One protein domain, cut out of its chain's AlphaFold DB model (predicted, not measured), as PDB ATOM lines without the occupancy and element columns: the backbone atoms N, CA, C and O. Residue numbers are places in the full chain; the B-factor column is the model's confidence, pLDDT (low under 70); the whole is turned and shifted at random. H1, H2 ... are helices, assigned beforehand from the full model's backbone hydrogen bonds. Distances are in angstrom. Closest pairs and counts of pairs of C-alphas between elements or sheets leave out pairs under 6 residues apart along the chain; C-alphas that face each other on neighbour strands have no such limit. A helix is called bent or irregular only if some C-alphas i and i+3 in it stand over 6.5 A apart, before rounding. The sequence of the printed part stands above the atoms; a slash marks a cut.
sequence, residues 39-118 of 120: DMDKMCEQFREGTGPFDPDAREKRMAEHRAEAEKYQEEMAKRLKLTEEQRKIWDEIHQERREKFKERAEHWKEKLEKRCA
ATOM      1  N   ASP A  39       4.920 -20.449  30.276       87.81
ATOM      2  CA  ASP A  39       6.025 -21.393  30.177       87.81
ATOM      3  C   ASP A  39       5.467 -22.762  29.766       87.81
ATOM      4  O   ASP A  39       4.619 -23.346  30.449       87.81
ATOM      5  N   MET A  40       5.886 -23.209  28.587       87.94
ATOM      6  CA  MET A  40       5.308 -24.359  27.906       87.94
ATOM      7  C   MET A  40       5.823 -25.670  28.478       87.94
ATOM      8  O   MET A  40       5.011 -26.568  28.687       87.94
ATOM      9  N   ASP A  41       7.103 -25.719  28.840       90.44
ATOM     10  CA  ASP A  41       7.734 -26.886  29.454       90.44
ATOM     11  C   ASP A  41       7.042 -27.180  30.790       90.44
ATOM     12  O   ASP A  41       6.556 -28.287  31.034       90.44
ATOM     13  N   LYS A  42       6.865 -26.131  31.605       90.88
ATOM     14  CA  LYS A  42       6.135 -26.206  32.874       90.88
ATOM     15  C   LYS A  42       4.673 -26.607  32.683       90.88
ATOM     16  O   LYS A  42       4.124 -27.358  33.487       90.88
ATOM     17  N   MET A  43       4.008 -26.105  31.643       90.69
ATOM     18  CA  MET A  43       2.618 -26.480  31.373       90.69
ATOM     19  C   MET A  43       2.501 -27.949  30.945       90.69
ATOM     20  O   MET A  43       1.560 -28.617  31.370       90.69
ATOM     21  N   CYS A  44       3.440 -28.467  30.151       93.25
ATOM     22  CA  CYS A  44       3.475 -29.871  29.744       93.25
ATOM     23  C   CYS A  44       3.841 -30.820  30.894       93.25
ATOM     24  O   CYS A  44       3.316 -31.932  30.956       93.25
ATOM     25  N   GLU A  45       4.700 -30.392  31.821       93.38
ATOM     26  CA  GLU A  45       4.956 -31.092  33.086       93.38
ATOM     27  C   GLU A  45       3.671 -31.181  33.919       93.38
ATOM     28  O   GLU A  45       3.188 -32.276  34.199       93.38
ATOM     29  N   GLN A  46       3.021 -30.044  34.186       93.06
ATOM     30  CA  GLN A  46       1.759 -30.005  34.934       93.06
ATOM     31  C   GLN A  46       0.634 -30.799  34.259       93.06
ATOM     32  O   GLN A  46      -0.202 -31.388  34.942       93.06
ATOM     33  N   PHE A  47       0.590 -30.815  32.925       92.81
ATOM     34  CA  PHE A  47      -0.388 -31.590  32.167       92.81
ATOM     35  C   PHE A  47      -0.174 -33.097  32.333       92.81
ATOM     36  O   PHE A  47      -1.137 -33.817  32.589       92.81
ATOM     37  N   ARG A  48       1.078 -33.567  32.232       91.00
ATOM     38  CA  ARG A  48       1.438 -34.985  32.410       91.00
ATOM     39  C   ARG A  48       1.240 -35.459  33.843       91.00
ATOM     40  O   ARG A  48       0.721 -36.551  34.054       91.00
ATOM     41  N   GLU A  49       1.644 -34.646  34.810       92.94
ATOM     42  CA  GLU A  49       1.516 -34.964  36.233       92.94
ATOM     43  C   GLU A  49       0.091 -34.763  36.760       92.94
ATOM     44  O   GLU A  49      -0.228 -35.213  37.859       92.94
ATOM     45  N   GLY A  50      -0.773 -34.087  35.995       90.56
ATOM     46  CA  GLY A  50      -2.127 -33.757  36.420       90.56
ATOM     47  C   GLY A  50      -2.138 -32.805  37.612       90.56
ATOM     48  O   GLY A  50      -2.942 -32.975  38.518       90.56
ATOM     49  N   THR A  51      -1.243 -31.818  37.641       92.00
ATOM     50  CA  THR A  51      -1.109 -30.858  38.746       92.00
ATOM     51  C   THR A  51      -1.541 -29.447  38.329       92.00
ATOM     52  O   THR A  51      -1.805 -29.147  37.160       92.00
ATOM     53  N   GLY A  52      -1.690 -28.545  39.305       88.69
ATOM     54  CA  GLY A  52      -2.007 -27.132  39.070       88.69
ATOM     55  C   GLY A  52      -3.342 -26.910  38.332       88.69
ATOM     56  O   GLY A  52      -4.412 -27.190  38.887       88.69
ATOM     57  N   PRO A  53      -3.341 -26.354  37.104       85.75
ATOM     58  CA  PRO A  53      -4.568 -26.144  36.337       85.75
ATOM     59  C   PRO A  53      -5.191 -27.448  35.801       85.75
ATOM     60  O   PRO A  53      -6.370 -27.435  35.439       85.75
ATOM     61  N   PHE A  54      -4.449 -28.558  35.784       90.69
ATOM     62  CA  PHE A  54      -4.918 -29.857  35.288       90.69
ATOM     63  C   PHE A  54      -5.318 -30.838  36.393       90.69
ATOM     64  O   PHE A  54      -5.902 -31.873  36.081       90.69
ATOM     65  N   ASP A  55      -5.083 -30.477  37.657       93.38
ATOM     66  CA  ASP A  55      -5.547 -31.233  38.821       93.38
ATOM     67  C   ASP A  55      -7.070 -31.467  38.755       93.38
ATOM     68  O   ASP A  55      -7.815 -30.484  38.645       93.38
ATOM     69  N   PRO A  56      -7.547 -32.730  38.760       88.88
ATOM     70  CA  PRO A  56      -8.957 -33.048  38.541       88.88
ATOM     71  C   PRO A  56      -9.890 -32.432  39.582       88.88
ATOM     72  O   PRO A  56     -10.897 -31.827  39.206       88.88
ATOM     73  N   ASP A  57      -9.529 -32.520  40.861       91.19
ATOM     74  CA  ASP A  57     -10.358 -32.065  41.979       91.19
ATOM     75  C   ASP A  57     -10.412 -30.534  42.017       91.19
ATOM     76  O   ASP A  57     -11.480 -29.918  42.117       91.19
ATOM     77  N   ALA A  58      -9.259 -29.882  41.853       89.94
ATOM     78  CA  ALA A  58      -9.172 -28.434  41.759       89.94
ATOM     79  C   ALA A  58      -9.880 -27.916  40.501       89.94
ATOM     80  O   ALA A  58     -10.524 -26.864  40.541       89.94
ATOM     81  N   ARG A  59      -9.797 -28.638  39.378       87.12
ATOM     82  CA  ARG A  59     -10.515 -28.296  38.146       87.12
ATOM     83  C   ARG A  59     -12.017 -28.418  38.340       87.12
ATOM     84  O   ARG A  59     -12.728 -27.491  37.960       87.12
ATOM     85  N   GLU A  60     -12.509 -29.505  38.923       90.06
ATOM     86  CA  GLU A  60     -13.936 -29.678  39.188       90.06
ATOM     87  C   GLU A  60     -14.464 -28.568  40.096       90.06
ATOM     88  O   GLU A  60     -15.450 -27.910  39.747       90.06
ATOM     89  N   LYS A  61     -13.749 -28.278  41.190       92.38
ATOM     90  CA  LYS A  61     -14.092 -27.192  42.109       92.38
ATOM     91  C   LYS A  61     -14.163 -25.837  41.399       92.38
ATOM     92  O   LYS A  61     -15.192 -25.170  41.483       92.38
ATOM     93  N   ARG A  62     -13.134 -25.461  40.627       89.94
ATOM     94  CA  ARG A  62     -13.136 -24.209  39.840       89.94
ATOM     95  C   ARG A  62     -14.309 -24.156  38.860       89.94
ATOM     96  O   ARG A  62     -14.956 -23.124  38.715       89.94
ATOM     97  N   MET A  63     -14.611 -25.269  38.187       87.94
ATOM     98  CA  MET A  63     -15.719 -25.341  37.230       87.94
ATOM     99  C   MET A  63     -17.094 -25.272  37.904       87.94
ATOM    100  O   MET A  63     -18.053 -24.825  37.272       87.94
ATOM    101  N   ALA A  64     -17.227 -25.742  39.143       92.44
ATOM    102  CA  ALA A  64     -18.448 -25.606  39.932       92.44
ATOM    103  C   ALA A  64     -18.632 -24.160  40.420       92.44
ATOM    104  O   ALA A  64     -19.706 -23.590  40.232       92.44
ATOM    105  N   GLU A  65     -17.576 -23.543  40.954       93.56
ATOM    106  CA  GLU A  65     -17.578 -22.143  41.397       93.56
ATOM    107  C   GLU A  65     -17.925 -21.192  40.244       93.56
ATOM    108  O   GLU A  65     -18.857 -20.397  40.361       93.56
ATOM    109  N   HIS A  66     -17.270 -21.347  39.087       89.56
ATOM    110  CA  HIS A  66     -17.576 -20.550  37.897       89.56
ATOM    111  C   HIS A  66     -19.005 -20.745  37.391       89.56
ATOM    112  O   HIS A  66     -19.615 -19.792  36.908       89.56
ATOM    113  N   ARG A  67     -19.560 -21.964  37.476       89.25
ATOM    114  CA  ARG A  67     -20.959 -22.207  37.096       89.25
ATOM    115  C   ARG A  67     -21.916 -21.469  38.024       89.25
ATOM    116  O   ARG A  67     -22.778 -20.750  37.531       89.25
ATOM    117  N   ALA A  68     -21.708 -21.576  39.334       93.06
ATOM    118  CA  ALA A  68     -22.536 -20.892  40.320       93.06
ATOM    119  C   ALA A  68     -22.453 -19.360  40.189       93.06
ATOM    120  O   ALA A  68     -23.466 -18.668  40.289       93.06
ATOM    121  N   GLU A  69     -21.261 -18.812  39.943       94.06
ATOM    122  CA  GLU A  69     -21.079 -17.378  39.701       94.06
ATOM    123  C   GLU A  69     -21.769 -16.932  38.404       94.06
ATOM    124  O   GLU A  69     -22.479 -15.926  38.389       94.06
ATOM    125  N   ALA A  70     -21.625 -17.709  37.327       88.75
ATOM    126  CA  ALA A  70     -22.261 -17.413  36.050       88.75
ATOM    127  C   ALA A  70     -23.793 -17.453  36.136       88.75
ATOM    128  O   ALA A  70     -24.446 -16.614  35.517       88.75
ATOM    129  N   GLU A  71     -24.369 -18.389  36.892       90.69
ATOM    130  CA  GLU A  71     -25.815 -18.476  37.138       90.69
ATOM    131  C   GLU A  71     -26.323 -17.260  37.920       90.69
ATOM    132  O   GLU A  71     -27.278 -16.608  37.492       90.69
ATOM    133  N   LYS A  72     -25.632 -16.875  39.003       93.88
ATOM    134  CA  LYS A  72     -25.961 -15.653  39.758       93.88
ATOM    135  C   LYS A  72     -25.916 -14.417  38.867       93.88
ATOM    136  O   LYS A  72     -26.869 -13.640  38.837       93.88
ATOM    137  N   TYR A  73     -24.841 -14.265  38.096       91.19
ATOM    138  CA  TYR A  73     -24.687 -13.148  37.172       91.19
ATOM    139  C   TYR A  73     -25.787 -13.133  36.097       91.19
ATOM    140  O   TYR A  73     -26.334 -12.077  35.782       91.19
ATOM    141  N   GLN A  74     -26.158 -14.296  35.551       89.56
ATOM    142  CA  GLN A  74     -27.251 -14.412  34.581       89.56
ATOM    143  C   GLN A  74     -28.587 -13.962  35.178       89.56
ATOM    144  O   GLN A  74     -29.290 -13.166  34.551       89.56
ATOM    145  N   GLU A  75     -28.916 -14.392  36.397       91.44
ATOM    146  CA  GLU A  75     -30.140 -13.958  37.074       91.44
ATOM    147  C   GLU A  75     -30.156 -12.456  37.365       91.44
ATOM    148  O   GLU A  75     -31.176 -11.790  37.151       91.44
ATOM    149  N   GLU A  76     -29.048 -11.909  37.866       95.31
ATOM    150  CA  GLU A  76     -28.907 -10.477  38.140       95.31
ATOM    151  C   GLU A  76     -29.093  -9.652  36.867       95.31
ATOM    152  O   GLU A  76     -29.832  -8.664  36.859       95.31
ATOM    153  N   MET A  77     -28.501 -10.099  35.760       93.19
ATOM    154  CA  MET A  77     -28.655  -9.466  34.456       93.19
ATOM    155  C   MET A  77     -30.089  -9.557  33.939       93.19
ATOM    156  O   MET A  77     -30.628  -8.550  33.473       93.19
ATOM    157  N   ALA A  78     -30.745 -10.710  34.078       93.19
ATOM    158  CA  ALA A  78     -32.143 -10.876  33.695       93.19
ATOM    159  C   ALA A  78     -33.074  -9.955  34.505       93.19
ATOM    160  O   ALA A  78     -34.023  -9.389  33.955       93.19
ATOM    161  N   LYS A  79     -32.793  -9.757  35.802       93.94
ATOM    162  CA  LYS A  79     -33.508  -8.798  36.666       93.94
ATOM    163  C   LYS A  79     -33.235  -7.354  36.239       93.94
ATOM    164  O   LYS A  79     -34.181  -6.589  36.066       93.94
ATOM    165  N   ARG A  80     -31.968  -6.988  36.013       95.44
ATOM    166  CA  ARG A  80     -31.558  -5.631  35.607       95.44
ATOM    167  C   ARG A  80     -32.169  -5.218  34.270       95.44
ATOM    168  O   ARG A  80     -32.618  -4.085  34.123       95.44
ATOM    169  N   LEU A  81     -32.203  -6.144  33.317       94.69
ATOM    170  CA  LEU A  81     -32.800  -5.950  31.996       94.69
ATOM    171  C   LEU A  81     -34.329  -6.102  32.001       94.69
ATOM    172  O   LEU A  81     -34.955  -5.859  30.974       94.69
ATOM    173  N   LYS A  82     -34.926  -6.477  33.143       95.38
ATOM    174  CA  LYS A  82     -36.367  -6.727  33.310       95.38
ATOM    175  C   LYS A  82     -36.915  -7.689  32.250       95.38
ATOM    176  O   LYS A  82     -37.985  -7.455  31.693       95.38
ATOM    177  N   LEU A  83     -36.170  -8.761  31.973       93.38
ATOM    178  CA  LEU A  83     -36.553  -9.744  30.961       93.38
ATOM    179  C   LEU A  83     -37.850 -10.451  31.362       93.38
ATOM    180  O   LEU A  83     -37.986 -10.903  32.509       93.38
ATOM    181  N   THR A  84     -38.768 -10.574  30.404       95.38
ATOM    182  CA  THR A  84     -39.974 -11.400  30.534       95.38
ATOM    183  C   THR A  84     -39.611 -12.883  30.607       95.38
ATOM    184  O   THR A  84     -38.481 -13.272  30.319       95.38
ATOM    185  N   GLU A  85     -40.569 -13.730  30.976       93.50
ATOM    186  CA  GLU A  85     -40.365 -15.181  31.041       93.50
ATOM    187  C   GLU A  85     -39.914 -15.772  29.694       93.50
ATOM    188  O   GLU A  85     -38.906 -16.471  29.631       93.50
ATOM    189  N   GLU A  86     -40.565 -15.386  28.595       93.44
ATOM    190  CA  GLU A  86     -40.173 -15.826  27.249       93.44
ATOM    191  C   GLU A  86     -38.769 -15.337  26.856       93.44
ATOM    192  O   GLU A  86     -37.980 -16.075  26.266       93.44
ATOM    193  N   GLN A  87     -38.406 -14.103  27.224       90.62
ATOM    194  CA  GLN A  87     -37.060 -13.577  26.971       90.62
ATOM    195  C   GLN A  87     -35.998 -14.285  27.813       90.62
ATOM    196  O   GLN A  87     -34.887 -14.484  27.330       90.62
ATOM    197  N   ARG A  88     -36.327 -14.673  29.051       93.06
ATOM    198  CA  ARG A  88     -35.444 -15.462  29.921       93.06
ATOM    199  C   ARG A  88     -35.192 -16.840  29.335       93.06
ATOM    200  O   ARG A  88     -34.043 -17.245  29.270       93.06
ATOM    201  N   LYS A  89     -36.223 -17.497  28.806       92.75
ATOM    202  CA  LYS A  89     -36.063 -18.787  28.130       92.75
ATOM    203  C   LYS A  89     -35.095 -18.698  26.944       92.75
ATOM    204  O   LYS A  89     -34.155 -19.482  26.863       92.75
ATOM    205  N   ILE A  90     -35.266 -17.700  26.075       92.50
ATOM    206  CA  ILE A  90     -34.343 -17.460  24.950       92.50
ATOM    207  C   ILE A  90     -32.930 -17.135  25.459       92.50
ATOM    208  O   ILE A  90     -31.929 -17.579  24.900       92.50
ATOM    209  N   TRP A  91     -32.829 -16.350  26.532       91.44
ATOM    210  CA  TRP A  91     -31.555 -16.012  27.156       91.44
ATOM    211  C   TRP A  91     -30.834 -17.259  27.682       91.44
ATOM    212  O   TRP A  91     -29.635 -17.409  27.439       91.44
ATOM    213  N   ASP A  92     -31.550 -18.171  28.333       90.81
ATOM    214  CA  ASP A  92     -31.017 -19.430  28.853       90.81
ATOM    215  C   ASP A  92     -30.546 -20.354  27.723       90.81
ATOM    216  O   ASP A  92     -29.456 -20.927  27.818       90.81
ATOM    217  N   GLU A  93     -31.299 -20.428  26.621       92.56
ATOM    218  CA  GLU A  93     -30.917 -21.162  25.405       92.56
ATOM    219  C   GLU A  93     -29.594 -20.632  24.819       92.56
ATOM    220  O   GLU A  93     -28.673 -21.409  24.556       92.56
ATOM    221  N   ILE A  94     -29.431 -19.304  24.712       90.50
ATOM    222  CA  ILE A  94     -28.173 -18.679  24.255       90.50
ATOM    223  C   ILE A  94     -27.004 -19.040  25.183       90.50
ATOM    224  O   ILE A  94     -25.884 -19.295  24.726       90.50
ATOM    225  N   HIS A  95     -27.227 -19.043  26.501       90.06
ATOM    226  CA  HIS A  95     -26.182 -19.399  27.461       90.06
ATOM    227  C   HIS A  95     -25.829 -20.882  27.384       90.06
ATOM    228  O   HIS A  95     -24.649 -21.228  27.489       90.06
ATOM    229  N   GLN A  96     -26.809 -21.752  27.155       90.81
ATOM    230  CA  GLN A  96     -26.571 -23.168  26.925       90.81
ATOM    231  C   GLN A  96     -25.722 -23.399  25.673       90.81
ATOM    232  O   GLN A  96     -24.684 -24.053  25.771       90.81
ATOM    233  N   GLU A  97     -26.084 -22.788  24.543       93.12
ATOM    234  CA  GLU A  97     -25.321 -22.902  23.296       93.12
ATOM    235  C   GLU A  97     -23.870 -22.416  23.480       93.12
ATOM    236  O   GLU A  97     -22.910 -23.046  23.030       93.12
ATOM    237  N   ARG A  98     -23.672 -21.307  24.206       89.81
ATOM    238  CA  ARG A  98     -22.328 -20.809  24.542       89.81
ATOM    239  C   ARG A  98     -21.536 -21.791  25.399       89.81
ATOM    240  O   ARG A  98     -20.339 -21.951  25.158       89.81
ATOM    241  N   ARG A  99     -22.168 -22.440  26.384       88.38
ATOM    242  CA  ARG A  99     -21.515 -23.465  27.215       88.38
ATOM    243  C   ARG A  99     -21.080 -24.661  26.376       88.38
ATOM    244  O   ARG A  99     -19.979 -25.163  26.580       88.38
ATOM    245  N   GLU A 100     -21.906 -25.101  25.435       92.19
ATOM    246  CA  GLU A 100     -21.579 -26.206  24.527       92.19
ATOM    247  C   GLU A 100     -20.389 -25.853  23.626       92.19
ATOM    248  O   GLU A 100     -19.394 -26.579  23.619       92.19
ATOM    249  N   LYS A 101     -20.404 -24.673  22.994       92.88
ATOM    250  CA  LYS A 101     -19.260 -24.177  22.202       92.88
ATOM    251  C   LYS A 101     -17.988 -24.015  23.032       92.88
ATOM    252  O   LYS A 101     -16.886 -24.240  22.536       92.88
ATOM    253  N   PHE A 102     -18.107 -23.594  24.291       89.25
ATOM    254  CA  PHE A 102     -16.955 -23.493  25.185       89.25
ATOM    255  C   PHE A 102     -16.357 -24.868  25.493       89.25
ATOM    256  O   PHE A 102     -15.138 -25.007  25.456       89.25
ATOM    257  N   LYS A 103     -17.194 -25.886  25.744       89.88
ATOM    258  CA  LYS A 103     -16.733 -27.269  25.938       89.88
ATOM    259  C   LYS A 103     -15.977 -27.775  24.712       89.88
ATOM    260  O   LYS A 103     -14.863 -28.253  24.861       89.88
ATOM    261  N   GLU A 104     -16.529 -27.586  23.516       94.00
ATOM    262  CA  GLU A 104     -15.871 -27.984  22.264       94.00
ATOM    263  C   GLU A 104     -14.495 -27.317  22.102       94.00
ATOM    264  O   GLU A 104     -13.494 -27.980  21.831       94.00
ATOM    265  N   ARG A 105     -14.408 -26.002  22.348       92.19
ATOM    266  CA  ARG A 105     -13.131 -25.273  22.307       92.19
ATOM    267  C   ARG A 105     -12.137 -25.768  23.353       92.19
ATOM    268  O   ARG A 105     -10.944 -25.803  23.061       92.19
ATOM    269  N   ALA A 106     -12.608 -26.100  24.552       89.25
ATOM    270  CA  ALA A 106     -11.765 -26.605  25.626       89.25
ATOM    271  C   ALA A 106     -11.182 -27.983  25.284       89.25
ATOM    272  O   ALA A 106      -9.987 -28.187  25.482       89.25
ATOM    273  N   GLU A 107     -11.985 -28.889  24.717       93.06
ATOM    274  CA  GLU A 107     -11.507 -30.203  24.261       93.06
ATOM    275  C   GLU A 107     -10.497 -30.060  23.121       93.06
ATOM    276  O   GLU A 107      -9.389 -30.580  23.206       93.06
ATOM    277  N   HIS A 108     -10.797 -29.251  22.105       94.62
ATOM    278  CA  HIS A 108      -9.855 -29.018  21.009       94.62
ATOM    279  C   HIS A 108      -8.549 -28.342  21.474       94.62
ATOM    280  O   HIS A 108      -7.466 -28.619  20.954       94.62
ATOM    281  N   TRP A 109      -8.617 -27.446  22.465       92.62
ATOM    282  CA  TRP A 109      -7.417 -26.883  23.086       92.62
ATOM    283  C   TRP A 109      -6.610 -27.954  23.828       92.62
ATOM    284  O   TRP A 109      -5.388 -27.991  23.685       92.62
ATOM    285  N   LYS A 110      -7.282 -28.851  24.559       91.12
ATOM    286  CA  LYS A 110      -6.651 -29.978  25.251       91.12
ATOM    287  C   LYS A 110      -5.957 -30.927  24.268       91.12
ATOM    288  O   LYS A 110      -4.806 -31.270  24.498       91.12
ATOM    289  N   GLU A 111      -6.592 -31.277  23.149       94.69
ATOM    290  CA  GLU A 111      -5.979 -32.110  22.099       94.69
ATOM    291  C   GLU A 111      -4.714 -31.472  21.510       94.69
ATOM    292  O   GLU A 111      -3.718 -32.147  21.249       94.69
ATOM    293  N   LYS A 112      -4.734 -30.153  21.281       93.75
ATOM    294  CA  LYS A 112      -3.553 -29.421  20.803       93.75
ATOM    295  C   LYS A 112      -2.427 -29.426  21.824       93.75
ATOM    296  O   LYS A 112      -1.268 -29.544  21.435       93.75
ATOM    297  N   LEU A 113      -2.769 -29.269  23.100       92.00
ATOM    298  CA  LEU A 113      -1.801 -29.341  24.182       92.00
ATOM    299  C   LEU A 113      -1.180 -30.738  24.261       92.00
ATOM    300  O   LEU A 113       0.036 -30.845  24.313       92.00
ATOM    301  N   GLU A 114      -1.995 -31.789  24.182       93.12
ATOM    302  CA  GLU A 114      -1.535 -33.179  24.209       93.12
ATOM    303  C   GLU A 114      -0.566 -33.489  23.064       93.12
ATOM    304  O   GLU A 114       0.521 -34.002  23.315       93.12
ATOM    305  N   LYS A 115      -0.901 -33.103  21.823       94.00
ATOM    306  CA  LYS A 115       0.005 -33.259  20.671       94.00
ATOM    307  C   LYS A 115       1.327 -32.540  20.892       94.00
ATOM    308  O   LYS A 115       2.383 -33.117  20.681       94.00
ATOM    309  N   ARG A 116       1.260 -31.292  21.353       90.19
ATOM    310  CA  ARG A 116       2.450 -30.479  21.580       90.19
ATOM    311  C   ARG A 116       3.357 -31.070  22.657       90.19
ATOM    312  O   ARG A 116       4.551 -31.178  22.434       90.19
ATOM    313  N   CYS A 117       2.792 -31.483  23.788       91.50
ATOM    314  CA  CYS A 117       3.555 -32.080  24.883       91.50
ATOM    315  C   CYS A 117       4.074 -33.496  24.572       91.50
ATOM    316  O   CYS A 117       4.834 -34.036  25.367       91.50
ATOM    317  N   ALA A 118       3.625 -34.116  23.473       88.56
ATOM    318  CA  ALA A 118       4.136 -35.393  22.975       88.56
ATOM    319  C   ALA A 118       5.231 -35.230  21.902       88.56
ATOM    320  O   ALA A 118       5.955 -36.185  21.628       88.56
TER     321      ALA A 118
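Overview. This is residues 39 to 118 of the 120 residues of an uncharacterized protein of Oceanospirillales bacterium (UniProt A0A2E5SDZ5). Two long helices, H2 and H3, make a thin, open frame: the chain folds back at a tight link, H2 and H3 come near each other by that link, and a gap is left between them along most of their length. The short helix H1 stands about perpendicular to H3 at the frame's other end, near the last residues of H3. The printed part has 80 residues with three named helices, in the order H1, H2, H3, and no named strand; the class is all helix. The whole is only just loose, close to extended, with a radius of gyration of the C-alphas of 17.1 A. Its outline is a rod of 50 by 21 by 19 A, with H3 running along its length.

Along the chain. The printed part begins at Asp 39, and H1 follows with residues 40 to 49, 14.0 A from first to last C-alpha; C-alpha 40 is at (5.308, -24.359, 27.906). A short link of 6 residues leads to H2, residues 56 to 80, which measures 35.7 A and begins with C-alpha 56 at (-8.957, -33.048, 38.541). A tight link of 4 residues leads to H3, residues 85 to 118, the longest helix with 34 residues and 49.5 A. C-alpha 118, where H3 ends, is at (4.136, -35.393, 22.975).

Arrangement. H1 and H2 are apart. H1 and H3 are close but not clearly touching, with 2 pairs of C-alphas within 8 A; the closest C-alphas are those of Cys 44 and Cys 117, 5.3 A apart. The lines of H1 and H3 are about perpendicular, at 81 degrees. H2 and H3 are close but not clearly touching, with 1 pair of C-alphas within 8 A, those of Ala 78 and Arg 88, 6.8 A apart. H2 and H3 run opposite ways at a shallow tilt of 27 degrees, 14.4 A from centre to centre. Residues 100 to 109, which belong to H3, stand free. In H1, H2 and H3 every pair of O i and N i+4 is within hydrogen-bond range, and no helix is bent or irregular.

Size, cuts and confidence. The two C-alphas farthest apart are those of Thr 84 and Ala 118, 50.8 A. The first and last printed C-alphas, those of Asp 39 and Ala 118, are 15.9 A apart. The printed part runs from residue 39 to 118 without a cut, and it has no long link. The mean pLDDT of the printed part is 91.7, and no printed residue is under 70.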